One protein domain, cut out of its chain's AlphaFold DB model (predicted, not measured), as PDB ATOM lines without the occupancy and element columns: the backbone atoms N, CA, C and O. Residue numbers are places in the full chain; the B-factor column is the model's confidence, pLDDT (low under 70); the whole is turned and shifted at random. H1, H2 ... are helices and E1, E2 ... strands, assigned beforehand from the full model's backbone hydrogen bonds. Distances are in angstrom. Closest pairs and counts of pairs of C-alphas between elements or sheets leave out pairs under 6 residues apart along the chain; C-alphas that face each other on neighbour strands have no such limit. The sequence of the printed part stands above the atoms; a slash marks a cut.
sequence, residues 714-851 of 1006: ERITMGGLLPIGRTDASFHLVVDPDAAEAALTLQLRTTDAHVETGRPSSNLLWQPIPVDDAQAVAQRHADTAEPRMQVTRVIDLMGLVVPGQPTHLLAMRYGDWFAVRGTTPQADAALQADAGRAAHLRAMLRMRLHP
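This is residues 714 to 851 of the 1006 residues of an uncharacterized protein of Pseudorhodoferax sp. Leaf274 (UniProt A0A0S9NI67). Picture one sheet of six antiparallel strands, twisted and curled like part of a barrel, that curls round the helix H2; H4 packs on the same face near E6, apart from H2. H3 sits beside the sheet near E6 and E5, H1 meets the last part of H4, and the turn of the hairpin E2 and E3 lies at one end of the longest axis. The printed part has 138 residues with four named helices and six named strands, in the order H1 E1 E2 E3 H2 E4 E5 E6 H3 H4, and the sheet runs E3 E2 E1 E4 E5 E6. The class is mixed, helices and strands; the whole is compact, with a radius of gyration of the C-alphas of 15.5 A and spans of 41 by 39 by 28 A.

Start at H1, residues 714 to 719, which is only just not on the sheet, with 4 pairs of C-alphas within 10 A. A tight link leads into E1, residues 721 to 735, which bends by 89 degrees at residue 724. Its pairing is staggered: look for E4, residues 788 to 796, beside residues 721 to 730, and for E2, residues 741 to 751, beside residues 730 to 734. N 727 and O 791 are 2.9 A apart, within hydrogen-bond range, and so are N 732 and O 745, at 2.9 A. E2 forms a hairpin with the edge strand E3, residues 761 to 770, where N 746 and O 765 are 2.8 A apart. E1, E2 and E3 make a meander, each strand the antiparallel neighbour of the one before, and E4, E5, residues 807 to 814, and E6, residues 817 to 822, make another. Look at N 792 and O 811, 2.8 A apart, for E4 and E5, and at N 812 and O 819, 2.8 A apart, for E5 and the edge strand E6. H2, residues 771 to 784, is on one face of the sheet, an arrangement of two layers; its closest C-alphas to E6 are those of Val 777 and Trp 817, 7.0 A. H3, residues 825 to 832, stands at the sheet's level, its height 1.1 A. H4, residues 835 to 849, is on the same face as H2; its closest C-alphas to E6 are those of Val 820 and Arg 842, 6.2 A. H3 and H4 only just touch, with 3 pairs of C-alphas within 8 A, and only at the corner by their link, about perpendicular at 80 degrees; H4 does so with residues 837 to 838 alone. With residues 844 to 848 alone H4 only just touches H1, with 3 pairs of C-alphas within 8 A; the closest are those of Met 718 and Arg 848, 6.6 A. In H1, H2, H3 and H4 every O i to N i+4 pair is within hydrogen-bond range.

Find C-alpha 714 at (192.870, 264.615, 167.915), where H1 begins its 8.5 A. E1 covers 31.5 A and ends at C-alpha 735, at (222.811, 268.157, 189.045). E2 covers 30.4 A, E3 28.9 A and H2 19.6 A. Then come E4 with 25.2 A, E5 with 23.1 A, E6 with 17.4 A and H3 with 10.3 A. H4, 20.6 A long, ends at C-alpha 849, at (202.658, 274.277, 171.419).

The two C-alphas farthest apart are those of Gly 758 and Gly 836, 44.5 A. The printed part has no cut and no long link; the links E2 to E3 and E4 to E5 are short, and the others are tight. The mean pLDDT of the printed part is 88.8, and in this model residue 804 alone is under 70.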
ATOM      1  N   GLU A 714     191.610 264.003 167.479       85.06
ATOM      2  CA  GLU A 714     192.870 264.615 167.915       85.06
ATOM      3  C   GLU A 714     192.769 266.145 167.976       85.06
ATOM      4  O   GLU A 714     193.284 266.770 168.905       85.06
ATOM      5  N   ARG A 715     192.092 266.777 167.008       84.44
ATOM      6  CA  ARG A 715     191.900 268.237 166.974       84.44
ATOM      7  C   ARG A 715     190.952 268.711 168.061       84.44
ATOM      8  O   ARG A 715     191.260 269.718 168.698       84.44
ATOM      9  N   ILE A 716     189.868 267.979 168.312       83.94
ATOM     10  CA  ILE A 716     188.958 268.292 169.415       83.94
ATOM     11  C   ILE A 716     189.703 268.210 170.747       83.94
ATOM     12  O   ILE A 716     189.665 269.146 171.547       83.94
ATOM     13  N   THR A 717     190.455 267.128 170.939       85.94
ATOM     14  CA  THR A 717     191.260 266.892 172.140       85.94
ATOM     15  C   THR A 717     192.323 267.976 172.328       85.94
ATOM     16  O   THR A 717     192.425 268.562 173.405       85.94
ATOM     17  N   MET A 718     193.071 268.326 171.273       86.62
ATOM     18  CA  MET A 718     194.059 269.413 171.309       86.62
ATOM     19  C   MET A 718     193.443 270.781 171.597       86.62
ATOM     20  O   MET A 718     194.081 271.607 172.244       86.62
ATOM     21  N   GLY A 719     192.233 271.047 171.111       84.75
ATOM     22  CA  GLY A 719     191.530 272.282 171.429       84.75
ATOM     23  C   GLY A 719     191.069 272.350 172.889       84.75
ATOM     24  O   GLY A 719     190.930 273.439 173.437       84.75
ATOM     25  N   GLY A 720     190.910 271.194 173.545       88.50
ATOM     26  CA  GLY A 720     190.708 271.087 174.990       88.50
ATOM     27  C   GLY A 720     191.966 271.359 175.820       88.50
ATOM     28  O   GLY A 720     191.854 271.604 177.018       88.50
ATOM     29  N   LEU A 721     193.148 271.350 175.196       92.81
ATOM     30  CA  LEU A 721     194.427 271.730 175.797       92.81
ATOM     31  C   LEU A 721     194.688 273.213 175.518       92.81
ATOM     32  O   LEU A 721     195.338 273.573 174.532       92.81
ATOM     33  N   LEU A 722     194.148 274.072 176.379       92.19
ATOM     34  CA  LEU A 722     194.115 275.518 176.197       92.19
ATOM     35  C   LEU A 722     195.390 276.185 176.741       92.19
ATOM     36  O   LEU A 722     195.551 276.258 177.962       92.19
ATOM     37  N   PRO A 723     196.298 276.705 175.894       92.50
ATOM     38  CA  PRO A 723     197.421 277.507 176.365       92.50
ATOM     39  C   PRO A 723     196.890 278.853 176.860       92.50
ATOM     40  O   PRO A 723     196.127 279.501 176.149       92.50
ATOM     41  N   ILE A 724     197.281 279.272 178.064       89.81
ATOM     42  CA  ILE A 724     196.802 280.537 178.653       89.81
ATOM     43  C   ILE A 724     197.926 281.524 178.904       89.81
ATOM     44  O   ILE A 724     197.702 282.723 178.797       89.81
ATOM     45  N   GLY A 725     199.132 281.046 179.200       90.00
ATOM     46  CA  GLY A 725     200.272 281.927 179.402       90.00
ATOM     47  C   GLY A 725     201.568 281.305 178.931       90.00
ATOM     48  O   GLY A 725     201.719 280.086 178.990       90.00
ATOM     49  N   ARG A 726     202.509 282.134 178.484       92.31
ATOM     50  CA  ARG A 726     203.847 281.705 178.066       92.31
ATOM     51  C   ARG A 726     204.892 282.722 178.492       92.31
ATOM     52  O   ARG A 726     204.650 283.913 178.396       92.31
ATOM     53  N   THR A 727     206.064 282.265 178.918       91.62
ATOM     54  CA  THR A 727     207.211 283.124 179.235       91.62
ATOM     55  C   THR A 727     208.524 282.425 178.885       91.62
ATOM     56  O   THR A 727     208.610 281.199 178.948       91.62
ATOM     57  N   ASP A 728     209.551 283.201 178.539       92.56
ATOM     58  CA  ASP A 728     210.937 282.726 178.460       92.56
ATOM     59  C   ASP A 728     211.594 282.978 179.833       92.56
ATOM     60  O   ASP A 728     212.087 284.072 180.119       92.56
ATOM     61  N   ALA A 729     211.515 281.982 180.716       92.50
ATOM     62  CA  ALA A 729     211.939 282.048 182.112       92.50
ATOM     63  C   ALA A 729     213.452 281.845 182.267       92.50
ATOM     64  O   ALA A 729     214.015 280.910 181.693       92.50
ATOM     65  N   SER A 730     214.096 282.668 183.094       91.88
ATOM     66  CA  SER A 730     215.449 282.382 183.590       91.88
ATOM     67  C   SER A 730     215.433 281.087 184.402       91.88
ATOM     68  O   SER A 730     214.457 280.808 185.110       91.88
ATOM     69  N   PHE A 731     216.488 280.281 184.288       93.31
ATOM     70  CA  PHE A 731     216.570 279.001 184.989       93.31
ATOM     71  C   PHE A 731     217.934 278.759 185.635       93.31
ATOM     72  O   PHE A 731     218.955 279.260 185.157       93.31
ATOM     73  N   HIS A 732     217.913 277.943 186.691       91.75
ATOM     74  CA  HIS A 732     219.081 277.366 187.357       91.75
ATOM     75  C   HIS A 732     218.858 275.873 187.572       91.75
ATOM     76  O   HIS A 732     217.788 275.459 188.016       91.75
ATOM     77  N   LEU A 733     219.861 275.065 187.258       93.12
ATOM     78  CA  LEU A 733     219.846 273.617 187.359       93.12
ATOM     79  C   LEU A 733     221.015 273.142 188.220       93.12
ATOM     80  O   LEU A 733     222.170 273.452 187.932       93.12
ATOM     81  N   VAL A 734     220.717 272.324 189.226       92.00
ATOM     82  CA  VAL A 734     221.726 271.661 190.056       92.00
ATOM     83  C   VAL A 734     221.636 270.163 189.872       92.00
ATOM     84  O   VAL A 734     220.645 269.546 190.268       92.00
ATOM     85  N   VAL A 735     222.679 269.594 189.277       91.75
ATOM     86  CA  VAL A 735     222.811 268.157 189.045       91.75
ATOM     87  C   VAL A 735     223.628 267.552 190.180       91.75
ATOM     88  O   VAL A 735     224.829 267.801 190.298       91.75
ATOM     89  N   ASP A 736     222.976 266.747 191.011       88.38
ATOM     90  CA  ASP A 736     223.645 265.953 192.035       88.38
ATOM     91  C   ASP A 736     223.948 264.563 191.458       88.38
ATOM     92  O   ASP A 736     223.013 263.816 191.160       88.38
ATOM     93  N   PRO A 737     225.229 264.211 191.241       81.94
ATOM     94  CA  PRO A 737     225.596 262.934 190.635       81.94
ATOM     95  C   PRO A 737     225.260 261.728 191.524       81.94
ATOM     96  O   PRO A 737     225.184 260.613 191.010       81.94
ATOM     97  N   ASP A 738     225.059 261.945 192.829       86.25
ATOM     98  CA  ASP A 738     224.744 260.895 193.801       86.25
ATOM     99  C   ASP A 738     223.223 260.762 194.047       86.25
ATOM    100  O   ASP A 738     222.790 259.861 194.773       86.25
ATOM    101  N   ALA A 739     222.399 261.638 193.455       86.06
ATOM    102  CA  ALA A 739     220.947 261.646 193.619       86.06
ATOM    103  C   ALA A 739     220.208 261.124 192.375       86.06
ATOM    104  O   ALA A 739     220.668 261.237 191.242       86.06
ATOM    105  N   ALA A 740     219.006 260.582 192.587       86.81
ATOM    106  CA  ALA A 740     218.121 260.166 191.493       86.81
ATOM    107  C   ALA A 740     217.458 261.357 190.769       86.81
ATOM    108  O   ALA A 740     216.974 261.219 189.643       86.81
ATOM    109  N   GLU A 741     217.436 262.524 191.414       88.81
ATOM    110  CA  GLU A 741     216.793 263.740 190.930       88.81
ATOM    111  C   GLU A 741     217.748 264.930 191.040       88.81
ATOM    112  O   GLU A 741     218.543 265.031 191.973       88.81
ATOM    113  N   ALA A 742     217.634 265.852 190.091       91.69
ATOM    114  CA  ALA A 742     218.287 267.154 190.093       91.69
ATOM    115  C   ALA A 742     217.271 268.252 190.442       91.69
ATOM    116  O   ALA A 742     216.061 268.061 190.306       91.69
ATOM    117  N   ALA A 743     217.741 269.429 190.851       90.38
ATOM    118  CA  ALA A 743     216.873 270.560 191.175       90.38
ATOM    119  C   ALA A 743     216.849 271.580 190.034       90.38
ATOM    120  O   ALA A 743     217.874 272.191 189.734       90.38
ATOM    121  N   LEU A 744     215.675 271.800 189.430       92.06
ATOM    122  CA  LEU A 744     215.440 272.881 188.474       92.06
ATOM    123  C   LEU A 744     214.671 274.016 189.151       92.06
ATOM    124  O   LEU A 744     213.573 273.818 189.672       92.06
ATOM    125  N   THR A 745     215.228 275.216 189.072       90.88
ATOM    126  CA  THR A 745     214.610 276.454 189.533       90.88
ATOM    127  C   THR A 745     214.304 277.345 188.335       90.88
ATOM    128  O   THR A 745     215.153 277.520 187.466       90.88
ATOM    129  N   LEU A 746     213.095 277.901 188.278       91.62
ATOM    130  CA  LEU A 746     212.608 278.762 187.201       91.62
ATOM    131  C   LEU A 746     212.093 280.080 187.778       91.62
ATOM    132  O   LEU A 746     211.273 280.077 188.697       91.62
ATOM    133  N   GLN A 747     212.512 281.202 187.202       90.06
ATOM    134  CA  GLN A 747     211.920 282.505 187.484       90.06
ATOM    135  C   GLN A 747     210.797 282.776 186.482       90.06
ATOM    136  O   GLN A 747     211.020 283.111 185.320       90.06
ATOM    137  N   LEU A 748     209.560 282.593 186.936       90.19
ATOM    138  CA  LEU A 748     208.365 282.766 186.123       90.19
ATOM    139  C   LEU A 748     207.859 284.198 186.251       90.19
ATOM    140  O   LEU A 748     207.402 284.607 187.322       90.19
ATOM    141  N   ARG A 749     207.868 284.947 185.149       88.31
ATOM    142  CA  ARG A 749     207.069 286.171 185.052       88.31
ATOM    143  C   ARG A 749     205.596 285.796 185.083       88.31
ATOM    144  O   ARG A 749     205.189 284.897 184.353       88.31
ATOM    145  N   THR A 750     204.803 286.498 185.881       84.56
ATOM    146  CA  THR A 750     203.381 286.184 186.064       84.56
ATOM    147  C   THR A 750     202.453 287.253 185.497       84.56
ATOM    148  O   THR A 750     201.544 286.885 184.760       84.56
ATOM    149  N   THR A 751     202.738 288.543 185.719       77.94
ATOM    150  CA  THR A 751     202.074 289.709 185.082       77.94
ATOM    151  C   THR A 751     202.925 290.983 185.107       77.94
ATOM    152  O   THR A 751     204.036 291.001 185.636       77.94
ATOM    153  N   ASP A 752     202.392 292.073 184.548       72.94
ATOM    154  CA  ASP A 752     203.043 293.381 184.480       72.94
ATOM    155  C   ASP A 752     203.339 293.979 185.869       72.94
ATOM    156  O   ASP A 752     204.441 294.476 186.099       72.94
ATOM    157  N   ALA A 753     202.388 293.935 186.815       80.75
ATOM    158  CA  ALA A 753     202.578 294.490 188.161       80.75
ATOM    159  C   ALA A 753     201.616 293.920 189.220       80.75
ATOM    160  O   ALA A 753     200.428 293.697 188.961       80.75
ATOM    161  N   HIS A 754     202.111 293.787 190.457       82.25
ATOM    162  CA  HIS A 754     201.272 293.515 191.628       82.25
ATOM    163  C   HIS A 754     200.535 294.772 192.109       82.25
ATOM    164  O   HIS A 754     201.141 295.835 192.255       82.25
ATOM    165  N   VAL A 755     199.252 294.627 192.458       83.12
ATOM    166  CA  VAL A 755     198.400 295.716 192.968       83.12
ATOM    167  C   VAL A 755     198.932 296.334 194.266       83.12
ATOM    168  O   VAL A 755     198.846 297.542 194.455       83.12
ATOM    169  N   GLU A 756     199.514 295.518 195.149       82.31
ATOM    170  CA  GLU A 756     199.958 295.950 196.482       82.31
ATOM    171  C   GLU A 756     201.312 296.667 196.455       82.31
ATOM    172  O   GLU A 756     201.538 297.603 197.217       82.31
ATOM    173  N   THR A 757     202.235 296.220 195.599       78.81
ATOM    174  CA  THR A 757     203.627 296.695 195.613       78.81
ATOM    175  C   THR A 757     203.958 297.619 194.450       78.81
ATOM    176  O   THR A 757     204.989 298.289 194.492       78.81
ATOM    177  N   GLY A 758     203.147 297.612 193.386       74.31
ATOM    178  CA  GLY A 758     203.454 298.274 192.117       74.31
ATOM    179  C   GLY A 758     204.695 297.719 191.408       74.31
ATOM    180  O   GLY A 758     205.093 298.260 190.381       74.31
ATOM    181  N   ARG A 759     205.322 296.663 191.951       71.19
ATOM    182  CA  ARG A 759     206.529 296.043 191.396       71.19
ATOM    183  C   ARG A 759     206.168 294.966 190.368       71.19
ATOM    184  O   ARG A 759     205.073 294.398 190.461       71.19
ATOM    185  N   PRO A 760     207.096 294.639 189.453       70.44
ATOM    186  CA  PRO A 760     206.926 293.553 188.494       70.44
ATOM    187  C   PRO A 760     206.631 292.213 189.165       70.44
ATOM    188  O   PRO A 760     207.131 291.914 190.253       70.44
ATOM    189  N   SER A 761     205.766 291.430 188.525       80.06
ATOM    190  CA  SER A 761     205.220 290.196 189.082       80.06
ATOM    191  C   SER A 761     206.065 289.006 188.616       80.06
ATOM    192  O   SER A 761     206.007 288.606 187.452       80.06
ATOM    193  N   SER A 762     206.877 288.455 189.524       84.56
ATOM    194  CA  SER A 762     207.669 287.241 189.298       84.56
ATOM    195  C   SER A 762     207.510 286.259 190.453       84.56
ATOM    196  O   SER A 762     207.506 286.677 191.613       84.56
ATOM    197  N   ASN A 763     207.480 284.967 190.146       86.06
ATOM    198  CA  ASN A 763     207.526 283.888 191.125       86.06
ATOM    199  C   ASN A 763     208.692 282.950 190.836       86.06
ATOM    200  O   ASN A 763     209.017 282.689 189.680       86.06
ATOM    201  N   LEU A 764     209.276 282.403 191.896       85.25
ATOM    202  CA  LEU A 764     210.234 281.316 191.786       85.25
ATOM    203  C   LEU A 764     209.481 279.986 191.834       85.25
ATOM    204  O   LEU A 764     208.720 279.742 192.770       85.25
ATOM    205  N   LEU A 765     209.702 279.137 190.840       87.38
ATOM    206  CA  LEU A 765     209.260 277.750 190.833       87.38
ATOM    207  C   LEU A 765     210.477 276.861 191.071       87.38
ATOM    208  O   LEU A 765     211.441 276.928 190.316       87.38
ATOM    209  N   TRP A 766     210.412 276.012 192.089       85.69
ATOM    210  CA  TRP A 766     211.395 274.962 192.334       85.69
ATOM    211  C   TRP A 766     210.765 273.604 192.034       85.69
ATOM    212  O   TRP A 766     209.646 273.341 192.479       85.69
ATOM    213  N   GLN A 767     211.464 272.747 191.289       84.75
ATOM    214  CA  GLN A 767     210.977 271.405 190.990       84.75
ATOM    215  C   GLN A 767     212.109 270.369 190.846       84.75
ATOM    216  O   GLN A 767     213.139 270.658 190.227       84.75
ATOM    217  N   PRO A 768     211.905 269.132 191.330       87.81
ATOM    218  CA  PRO A 768     212.834 268.029 191.097       87.81
ATOM    219  C   PRO A 768     212.673 267.478 189.674       87.81
ATOM    220  O   PRO A 768     211.552 267.209 189.255       87.81
ATOM    221  N   ILE A 769     213.735 267.315 188.887       90.25
ATOM    222  CA  ILE A 769     213.705 266.631 187.575       90.25
ATOM    223  C   ILE A 769     214.491 265.311 187.636       90.25
ATOM    224  O   ILE A 769     215.490 265.257 188.353       90.25
ATOM    225  N   PRO A 770     214.112 264.274 186.864       90.75
ATOM    226  CA  PRO A 770     214.938 263.076 186.717       90.75
ATOM    227  C   PRO A 770     216.362 263.425 186.266       90.75
ATOM    228  O   PRO A 770     216.548 264.323 185.439       90.75
ATOM    229  N   VAL A 771     217.366 262.711 186.779       90.50
ATOM    230  CA  VAL A 771     218.777 263.001 186.466       90.50
ATOM    231  C   VAL A 771     219.093 262.911 184.965       90.50
ATOM    232  O   VAL A 771     219.846 263.738 184.459       90.50
ATOM    233  N   ASP A 772     218.462 261.995 184.227       90.44
ATOM    234  CA  ASP A 772     218.650 261.863 182.773       90.44
ATOM    235  C   ASP A 772     218.140 263.104 182.016       90.44
ATOM    236  O   ASP A 772     218.812 263.628 181.125       90.44
ATOM    237  N   ASP A 773     216.977 263.632 182.419       92.19
ATOM    238  CA  ASP A 773     216.436 264.891 181.891       92.19
ATOM    239  C   ASP A 773     217.354 266.069 182.247       92.19
ATOM    240  O   ASP A 773     217.607 266.946 181.419       92.19
ATOM    241  N   ALA A 774     217.902 266.073 183.464       93.69
ATOM    242  CA  ALA A 774     218.846 267.086 183.920       93.69
ATOM    243  C   ALA A 774     220.133 267.089 183.096       93.69
ATOM    244  O   ALA A 774     220.600 268.148 182.683       93.69
ATOM    245  N   GLN A 775     220.683 265.909 182.811       92.50
ATOM    246  CA  GLN A 775     221.859 265.755 181.961       92.50
ATOM    247  C   GLN A 775     221.577 266.222 180.530       92.50
ATOM    248  O   GLN A 775     222.418 266.901 179.942       92.50
ATOM    249  N   ALA A 776     220.386 265.943 179.990       92.50
ATOM    250  CA  ALA A 776     219.982 266.440 178.675       92.50
ATOM    251  C   ALA A 776     219.905 267.979 178.635       92.50
ATOM    252  O   ALA A 776     220.424 268.601 177.704       92.50
ATOM    253  N   VAL A 777     219.315 268.610 179.659       95.06
ATOM    254  CA  VAL A 777     219.268 270.079 179.787       95.06
ATOM    255  C   VAL A 777     220.673 270.663 179.968       95.06
ATOM    256  O   VAL A 777     221.023 271.631 179.290       95.06
ATOM    257  N   ALA A 778     221.500 270.057 180.824       94.44
ATOM    258  CA  ALA A 778     222.879 270.469 181.073       94.44
ATOM    259  C   ALA A 778     223.736 270.411 179.800       94.44
ATOM    260  O   ALA A 778     224.401 271.390 179.459       94.44
ATOM    261  N   GLN A 779     223.664 269.301 179.059       92.44
ATOM    262  CA  GLN A 779     224.360 269.141 177.783       92.44
ATOM    263  C   GLN A 779     223.875 270.180 176.768       92.44
ATOM    264  O   GLN A 779     224.683 270.866 176.146       92.44
ATOM    265  N   ARG A 780     222.557 270.383 176.658       93.12
ATOM    266  CA  ARG A 780     222.004 271.390 175.748       93.12
ATOM    267  C   ARG A 780     222.457 272.806 176.108       93.12
ATOM    268  O   ARG A 780     222.703 273.610 175.209       93.12
ATOM    269  N   HIS A 781     222.576 273.126 177.395       94.44
ATOM    270  CA  HIS A 781     223.106 274.409 177.854       94.44
ATOM    271  C   HIS A 781     224.599 274.558 177.546       94.44
ATOM    272  O   HIS A 781     225.019 275.625 177.104       94.44
ATOM    273  N   ALA A 782     225.393 273.495 177.677       90.06
ATOM    274  CA  ALA A 782     226.779 273.503 177.212       90.06
ATOM    275  C   ALA A 782     226.868 273.762 175.693       90.06
ATOM    276  O   ALA A 782     227.727 274.520 175.244       90.06
ATOM    277  N   ASP A 783     225.938 273.220 174.904       86.94
ATOM    278  CA  ASP A 783     225.953 273.357 173.444       86.94
ATOM    279  C   ASP A 783     225.431 274.709 172.949       86.94
ATOM    280  O   ASP A 783     225.938 275.231 171.957       86.94
ATOM    281  N   THR A 784     224.446 275.308 173.625       89.88
ATOM    282  CA  THR A 784     223.738 276.520 173.152       89.88
ATOM    283  C   THR A 784     224.008 277.772 173.978       89.88
ATOM    284  O   THR A 784     224.058 278.861 173.410       89.88
ATOM    285  N   ALA A 785     224.246 277.612 175.284       93.38
ATOM    286  CA  ALA A 785     224.298 278.684 176.276       93.38
ATOM    287  C   ALA A 785     223.060 279.602 176.245       93.38
ATOM    288  O   ALA A 785     223.158 280.802 176.490       93.38
ATOM    289  N   GLU A 786     221.893 279.041 175.903       93.69
ATOM    290  CA  GLU A 786     220.621 279.751 175.991       93.69
ATOM    291  C   GLU A 786     220.267 279.978 177.474       93.69
ATOM    292  O   GLU A 786     220.070 279.022 178.218       93.69
ATOM    293  N   PRO A 787     220.143 281.230 177.942       92.94
ATOM    294  CA  PRO A 787     219.953 281.518 179.366       92.94
ATOM    295  C   PRO A 787     218.530 281.229 179.869       92.94
ATOM    296  O   PRO A 787     218.237 281.353 181.058       92.94
ATOM    297  N   ARG A 788     217.599 280.920 178.960       94.56
ATOM    298  CA  ARG A 788     216.161 280.946 179.229       94.56
ATOM    299  C   ARG A 788     215.483 279.679 178.740       94.56
ATOM    300  O   ARG A 788     215.725 279.215 177.629       94.56
ATOM    301  N   MET A 789     214.586 279.160 179.570       95.12
ATOM    302  CA  MET A 789     213.706 278.041 179.269       95.12
ATOM    303  C   MET A 789     212.307 278.566 178.969       95.12
ATOM    304  O   MET A 789     211.772 279.417 179.676       95.12
ATOM    305  N   GLN A 790     211.677 278.031 177.933       95.69
ATOM    306  CA  GLN A 790     210.308 278.399 177.625       95.69
ATOM    307  C   GLN A 790     209.340 277.634 178.513       95.69
ATOM    308  O   GLN A 790     209.371 276.406 178.557       95.69
ATOM    309  N   VAL A 791     208.445 278.360 179.170       95.94
ATOM    310  CA  VAL A 791     207.414 277.796 180.040       95.94
ATOM    311  C   VAL A 791     206.060 278.255 179.535       95.94
ATOM    312  O   VAL A 791     205.841 279.447 179.333       95.94
ATOM    313  N   THR A 792     205.149 277.312 179.320       96.06
ATOM    314  CA  THR A 792     203.767 277.576 178.916       96.06
ATOM    315  C   THR A 792     202.819 276.937 179.918       96.06
ATOM    316  O   THR A 792     202.925 275.742 180.192       96.06
ATOM    317  N   ARG A 793     201.872 277.709 180.453       94.69
ATOM    318  CA  ARG A 793     200.767 277.181 181.258       94.69
ATOM    319  C   ARG A 793     199.610 276.802 180.354       94.69
ATOM    320  O   ARG A 793     199.168 277.609 179.533       94.69
ATOM    321  N   VAL A 794     199.129 275.580 180.530       95.38
ATOM    322  CA  VAL A 794     198.047 274.986 179.746       95.38
ATOM    323  C   VAL A 794     196.958 274.493 180.691       95.38
ATOM    324  O   VAL A 794     197.271 273.927 181.737       95.38
ATOM    325  N   ILE A 795     195.693 274.704 180.331       94.38
ATOM    326  CA  ILE A 795     194.554 274.056 180.985       94.38
ATOM    327  C   ILE A 795     194.114 272.868 180.140       94.38
ATOM    328  O   ILE A 795     193.794 273.022 178.965       94.38
ATOM    329  N   ASP A 796     194.046 271.699 180.753       93.56
ATOM    330  CA  ASP A 796     193.272 270.571 180.258       93.56
ATOM    331  C   ASP A 796     191.802 270.772 180.641       93.56
ATOM    332  O   ASP A 796     191.405 270.482 181.765       93.56
ATOM    333  N   LEU A 797     190.997 271.303 179.718       90.44
ATOM    334  CA  LEU A 797     189.563 271.562 179.907       90.44
ATOM    335  C   LEU A 797     188.698 270.295 179.796       90.44
ATOM    336  O   LEU A 797     187.508 270.317 180.135       90.44
ATOM    337  N   MET A 798     189.268 269.208 179.272       84.50
ATOM    338  CA  MET A 798     188.569 267.942 179.041       84.50
ATOM    339  C   MET A 798     188.681 266.988 180.230       84.50
ATOM    340  O   MET A 798     187.848 266.092 180.355       84.50
ATOM    341  N   GLY A 799     189.645 267.214 181.124       84.69
ATOM    342  CA  GLY A 799     189.916 266.318 182.243       84.69
ATOM    343  C   GLY A 799     190.575 265.018 181.777       84.69
ATOM    344  O   GLY A 799     190.232 263.936 182.245       84.69
ATOM    345  N   LEU A 800     191.498 265.113 180.815       86.44
ATOM    346  CA  LEU A 800     192.362 264.011 180.389       86.44
ATOM    347  C   LEU A 800     193.267 263.537 181.536       86.44
ATOM    348  O   LEU A 800     193.519 262.337 181.671       86.44
ATOM    349  N   VAL A 801     193.748 264.469 182.366       87.12
ATOM    350  CA  VAL A 801     194.576 264.175 183.547       87.12
ATOM    351  C   VAL A 801     193.696 263.711 184.703       87.12
ATOM    352  O   VAL A 801     193.828 262.577 185.164       87.12
ATOM    353  N   VAL A 802     192.769 264.567 185.136       83.19
ATOM    354  CA  VAL A 802     191.789 264.256 186.180       83.19
ATOM    355  C   VAL A 802     190.405 264.175 185.534       83.19
ATOM    356  O   VAL A 802     189.878 265.210 185.122       83.19
ATOM    357  N   PRO A 803     189.800 262.974 185.434       76.69
ATOM    358  CA  PRO A 803     188.498 262.802 184.803       76.69
ATOM    359  C   PRO A 803     187.458 263.786 185.334       76.69
ATOM    360  O   PRO A 803     187.208 263.863 186.535       76.69
ATOM    361  N   GLY A 804     186.852 264.543 184.420       69.06
ATOM    362  CA  GLY A 804     185.767 265.472 184.732       69.06
ATOM    363  C   GLY A 804     186.191 266.841 185.270       69.06
ATOM    364  O   GLY A 804     185.325 267.712 185.329       69.06
ATOM    365  N   GLN A 805     187.474 267.072 185.579       79.06
ATOM    366  CA  GLN A 805     187.948 268.313 186.208       79.06
ATOM    367  C   GLN A 805     189.010 269.033 185.361       79.06
ATOM    368  O   GLN A 805     190.012 268.417 184.978       79.06
ATOM    369  N   PRO A 806     188.847 270.346 185.098       88.31
ATOM    370  CA  PRO A 806     189.899 271.156 184.511       88.31
ATOM    371  C   PRO A 806     191.201 271.060 185.312       88.31
ATOM    372  O   PRO A 806     191.213 271.300 186.517       88.31
ATOM    373  N   THR A 807     192.305 270.722 184.646       91.75
ATOM    374  CA  THR A 807     193.612 270.538 185.299       91.75
ATOM    375  C   THR A 807     194.656 271.463 184.685       91.75
ATOM    376  O   THR A 807     194.758 271.566 183.466       91.75
ATOM    377  N   HIS A 808     195.457 272.138 185.514       93.94
ATOM    378  CA  HIS A 808     196.520 273.024 185.035       93.94
ATOM    379  C   HIS A 808     197.868 272.323 184.973       93.94
ATOM    380  O   HIS A 808     198.277 271.616 185.898       93.94
ATOM    381  N   LEU A 809     198.576 272.590 183.880       95.44
ATOM    382  CA  LEU A 809     199.864 272.006 183.560       95.44
ATOM    383  C   LEU A 809     200.880 273.096 183.213       95.44
ATOM    384  O   LEU A 809     200.527 274.131 182.641       95.44
ATOM    385  N   LEU A 810     202.152 272.829 183.500       95.25
ATOM    386  CA  LEU A 810     203.293 273.573 182.973       95.25
ATOM    387  C   LEU A 810     204.006 272.714 181.935       95.25
ATOM    388  O   LEU A 810     204.543 271.653 182.254       95.25
ATOM    389  N   ALA A 811     204.018 273.189 180.694       96.19
ATOM    390  CA  ALA A 811     204.839 272.654 179.622       96.19
ATOM    391  C   ALA A 811     206.146 273.450 179.551       96.19
ATOM    392  O   ALA A 811     206.131 274.673 179.395       96.19
ATOM    393  N   MET A 812     207.272 272.757 179.672       95.88
ATOM    394  CA  MET A 812     208.613 273.331 179.687       95.88
ATOM    395  C   MET A 812     209.393 272.843 178.477       95.88
ATOM    396  O   MET A 812     209.385 271.649 178.172       95.88
ATOM    397  N   ARG A 813     210.081 273.763 177.802       95.44
ATOM    398  CA  ARG A 813     210.904 273.467 176.633       95.44
ATOM    399  C   ARG A 813     212.263 274.138 176.728       95.44
ATOM    400  O   ARG A 813     212.356 275.338 176.980       95.44
ATOM    401  N   TYR A 814     213.295 273.366 176.405       94.50
ATOM    402  CA  TYR A 814     214.660 273.852 176.259       94.50
ATOM    403  C   TYR A 814     215.343 273.140 175.084       94.50
ATOM    404  O   TYR A 814     215.644 271.948 175.147       94.50
ATOM    405  N   GLY A 815     215.507 273.840 173.956       89.56
ATOM    406  CA  GLY A 815     215.857 273.200 172.685       89.56
ATOM    407  C   GLY A 815     214.824 272.140 172.269       89.56
ATOM    408  O   GLY A 815     213.650 272.466 172.056       89.56
ATOM    409  N   ASP A 816     215.270 270.887 172.161       88.75
ATOM    410  CA  ASP A 816     214.440 269.723 171.811       88.75
ATOM    411  C   ASP A 816     213.900 268.960 173.029       88.75
ATOM    412  O   ASP A 816     212.996 268.124 172.878       88.75
ATOM    413  N   TRP A 817     214.418 269.260 174.226       93.56
ATOM    414  CA  TRP A 817     213.905 268.724 175.481       93.56
ATOM    415  C   TRP A 817     212.540 269.344 175.794       93.56
ATOM    416  O   TRP A 817     212.343 270.555 175.648       93.56
ATOM    417  N   PHE A 818     211.589 268.499 176.198       94.25
ATOM    418  CA  PHE A 818     210.213 268.896 176.485       94.25
ATOM    419  C   PHE A 818     209.638 268.070 177.637       94.25
ATOM    420  O   PHE A 818     209.560 266.840 177.548       94.25
ATOM    421  N   ALA A 819     209.181 268.752 178.683       92.88
ATOM    422  CA  ALA A 819     208.571 268.141 179.857       92.88
ATOM    423  C   ALA A 819     207.229 268.795 180.190       92.88
ATOM    424  O   ALA A 819     206.989 269.961 179.883       92.88
ATOM    425  N   VAL A 820     206.352 268.027 180.832       94.38
ATOM    426  CA  VAL A 820     205.031 268.476 181.281       94.38
ATOM    427  C   VAL A 820     204.859 268.066 182.731       94.38
ATOM    428  O   VAL A 820     205.203 266.938 183.083       94.38
ATOM    429  N   ARG A 821     204.315 268.971 183.544       91.88
ATOM    430  CA  ARG A 821     203.990 268.721 184.950       91.88
ATOM    431  C   ARG A 821     202.672 269.329 185.369       91.88
ATOM    432  O   ARG A 821     202.231 270.303 184.760       91.88
ATOM    433  N   GLY A 822     202.098 268.801 186.445       92.06
ATOM    434  CA  GLY A 822     201.010 269.470 187.155       92.06
ATOM    435  C   GLY A 822     201.482 270.747 187.851       92.06
ATOM    436  O   GLY A 822     202.608 270.811 188.339       92.06
ATOM    437  N   THR A 823     200.629 271.773 187.919       89.88
ATOM    438  CA  THR A 823     200.952 272.997 188.684       89.88
ATOM    439  C   THR A 823     200.824 272.815 190.200       89.88
ATOM    440  O   THR A 823     201.326 273.640 190.961       89.88
ATOM    441  N   THR A 824     200.169 271.736 190.642       85.88
ATOM    442  CA  THR A 824     200.029 271.338 192.049       85.88
ATOM    443  C   THR A 824     200.476 269.884 192.242       85.88
ATOM    444  O   THR A 824     200.417 269.100 191.291       85.88
ATOM    445  N   PRO A 825     200.846 269.467 193.470       84.12
ATOM    446  CA  PRO A 825     201.201 268.077 193.763       84.12
ATOM    447  C   PRO A 825     200.101 267.074 193.402       84.12
ATOM    448  O   PRO A 825     200.394 265.954 193.005       84.12
ATOM    449  N   GLN A 826     198.829 267.471 193.514       83.75
ATOM    450  CA  GLN A 826     197.694 266.614 193.161       83.75
ATOM    451  C   GLN A 826     197.588 266.421 191.647       83.75
ATOM    452  O   GLN A 826     197.429 265.293 191.186       83.75
ATOM    453  N   ALA A 827     197.708 267.508 190.878       87.56
ATOM    454  CA  ALA A 827     197.705 267.448 189.420       87.56
ATOM    455  C   ALA A 827     198.907 266.653 188.895       87.56
ATOM    456  O   ALA A 827     198.766 265.861 187.967       87.56
ATOM    457  N   ASP A 828     200.080 266.832 189.511       89.38
ATOM    458  CA  ASP A 828     201.287 266.114 189.115       89.38
ATOM    459  C   ASP A 828     201.184 264.623 189.456       89.38
ATOM    460  O   ASP A 828     201.411 263.785 188.592       89.38
ATOM    461  N   ALA A 829     200.711 264.268 190.656       89.56
ATOM    462  CA  ALA A 829     200.461 262.873 191.017       89.56
ATOM    463  C   ALA A 829     199.443 262.197 190.080       89.56
ATOM    464  O   ALA A 829     199.648 261.051 189.681       89.56
ATOM    465  N   ALA A 830     198.375 262.904 189.690       88.94
ATOM    466  CA  ALA A 830     197.400 262.396 188.725       88.94
ATOM    467  C   ALA A 830     198.017 262.182 187.334       88.94
ATOM    468  O   ALA A 830     197.736 261.175 186.686       88.94
ATOM    469  N   LEU A 831     198.900 263.086 186.897       90.44
ATOM    470  CA  LEU A 831     199.648 262.941 185.652       90.44
ATOM    471  C   LEU A 831     200.598 261.734 185.699       90.44
ATOM    472  O   LEU A 831     200.647 260.967 184.741       90.44
ATOM    473  N   GLN A 832     201.324 261.542 186.803       89.06
ATOM    474  CA  GLN A 832     202.299 260.454 186.948       89.06
ATOM    475  C   GLN A 832     201.666 259.080 187.228       89.06
ATOM    476  O   GLN A 832     202.348 258.063 187.112       89.06
ATOM    477  N   ALA A 833     200.374 259.018 187.570       90.38
ATOM    478  CA  ALA A 833     199.683 257.761 187.867       90.38
ATOM    479  C   ALA A 833     199.616 256.794 186.665       90.38
ATOM    480  O   ALA A 833     199.510 255.583 186.858       90.38
ATOM    481  N   ASP A 834     199.688 257.312 185.435       87.44
ATOM    482  CA  ASP A 834     199.644 256.538 184.191       87.44
ATOM    483  C   ASP A 834     200.698 257.066 183.204       87.44
ATOM    484  O   ASP A 834     200.484 258.044 182.483       87.44
ATOM    485  N   ALA A 835     201.854 256.397 183.156       88.06
ATOM    486  CA  ALA A 835     202.980 256.799 182.312       88.06
ATOM    487  C   ALA A 835     202.638 256.815 180.808       88.06
ATOM    488  O   ALA A 835     203.156 257.654 180.067       88.06
ATOM    489  N   GLY A 836     201.755 255.917 180.351       88.88
ATOM    490  CA  GLY A 836     201.318 255.863 178.955       88.88
ATOM    491  C   GLY A 836     200.469 257.079 178.592       88.88
ATOM    492  O   GLY A 836     200.720 257.744 177.581       88.88
ATOM    493  N   ARG A 837     199.521 257.430 179.465       85.69
ATOM    494  CA  ARG A 837     198.707 258.643 179.324       85.69
ATOM    495  C   ARG A 837     199.549 259.912 179.403       85.69
ATOM    496  O   ARG A 837     199.366 260.806 178.578       85.69
ATOM    497  N   ALA A 838     200.500 259.976 180.334       88.44
ATOM    498  CA  ALA A 838     201.423 261.101 180.459       88.44
ATOM    499  C   ALA A 838     202.267 261.294 179.189       88.44
ATOM    500  O   ALA A 838     202.443 262.425 178.728       88.44
ATOM    501  N   ALA A 839     202.763 260.205 178.590       90.88
ATOM    502  CA  ALA A 839     203.510 260.250 177.334       90.88
ATOM    503  C   ALA A 839     202.636 260.720 176.159       90.88
ATOM    504  O   ALA A 839     203.061 261.581 175.384       90.88
ATOM    505  N   HIS A 840     201.403 260.214 176.055       89.12
ATOM    506  CA  HIS A 840     200.454 260.632 175.023       89.12
ATOM    507  C   HIS A 840     200.086 262.119 175.146       89.12
ATOM    508  O   HIS A 840     200.195 262.869 174.174       89.12
ATOM    509  N   LEU A 841     199.748 262.582 176.353       91.38
ATOM    510  CA  LEU A 841     199.462 263.991 176.627       91.38
ATOM    511  C   LEU A 841     200.671 264.888 176.332       91.38
ATOM    512  O   LEU A 841     200.519 265.949 175.730       91.38
ATOM    513  N   ARG A 842     201.884 264.453 176.694       93.38
ATOM    514  CA  ARG A 842     203.126 265.168 176.368       93.38
ATOM    515  C   ARG A 842     203.321 265.308 174.859       93.38
ATOM    516  O   ARG A 842     203.688 266.390 174.406       93.38
ATOM    517  N   ALA A 843     203.054 264.255 174.085       91.19
ATOM    518  CA  ALA A 843     203.124 264.303 172.626       91.19
ATOM    519  C   ALA A 843     202.089 265.278 172.037       91.19
ATOM    520  O   ALA A 843     202.451 266.124 171.219       91.19
ATOM    521  N   MET A 844     200.839 265.237 172.516       90.12
ATOM    522  CA  MET A 844     199.793 266.178 172.096       90.12
ATOM    523  C   MET A 844     200.144 267.629 172.435       90.12
ATOM    524  O   MET A 844     200.015 268.506 171.584       90.12
ATOM    525  N   LEU A 845     200.641 267.895 173.647       92.75
ATOM    526  CA  LEU A 845     201.070 269.233 174.062       92.75
ATOM    527  C   LEU A 845     202.266 269.727 173.248       92.75
ATOM    528  O   LEU A 845     202.294 270.894 172.859       92.75
ATOM    529  N   ARG A 846     203.230 268.853 172.942       92.31
ATOM    530  CA  ARG A 846     204.361 269.197 172.072       92.31
ATOM    531  C   ARG A 846     203.875 269.581 170.676       92.31
ATOM    532  O   ARG A 846     204.252 270.644 170.195       92.31
ATOM    533  N   MET A 847     203.002 268.775 170.072       86.75
ATOM    534  CA  MET A 847     202.400 269.065 168.764       86.75
ATOM    535  C   MET A 847     201.574 270.360 168.790       86.75
ATOM    536  O   MET A 847     201.611 271.142 167.844       86.75
ATOM    537  N   ARG A 848     200.856 270.623 169.887       86.69
ATOM    538  CA  ARG A 848     200.028 271.821 170.061       86.69
ATOM    539  C   ARG A 848     200.852 273.101 170.210       86.69
ATOM    540  O   ARG A 848     200.528 274.103 169.579       86.69
ATOM    541  N   LEU A 849     201.880 273.085 171.055       88.88
ATOM    542  CA  LEU A 849     202.658 274.277 171.419       88.88
ATOM    543  C   LEU A 849     203.849 274.521 170.491       88.88
ATOM    544  O   LEU A 849     204.255 275.662 170.258       88.88
ATOM    545  N   HIS A 850     204.437 273.443 169.981       86.44
ATOM    546  CA  HIS A 850     205.649 273.458 169.171       86.44
ATOM    547  C   HIS A 850     205.505 272.535 167.961       86.44
ATOM    548  O   HIS A 850     206.334 271.637 167.783       86.44
ATOM    549  N   PRO A 851     204.484 272.760 167.115       80.88
ATOM    550  CA  PRO A 851     204.329 271.967 165.914       80.88
ATOM    551  C   PRO A 851     205.585 272.102 165.048       80.88
ATOM    552  O   PRO A 851     206.112 273.211 164.847       80.88
TER     553      PRO A 851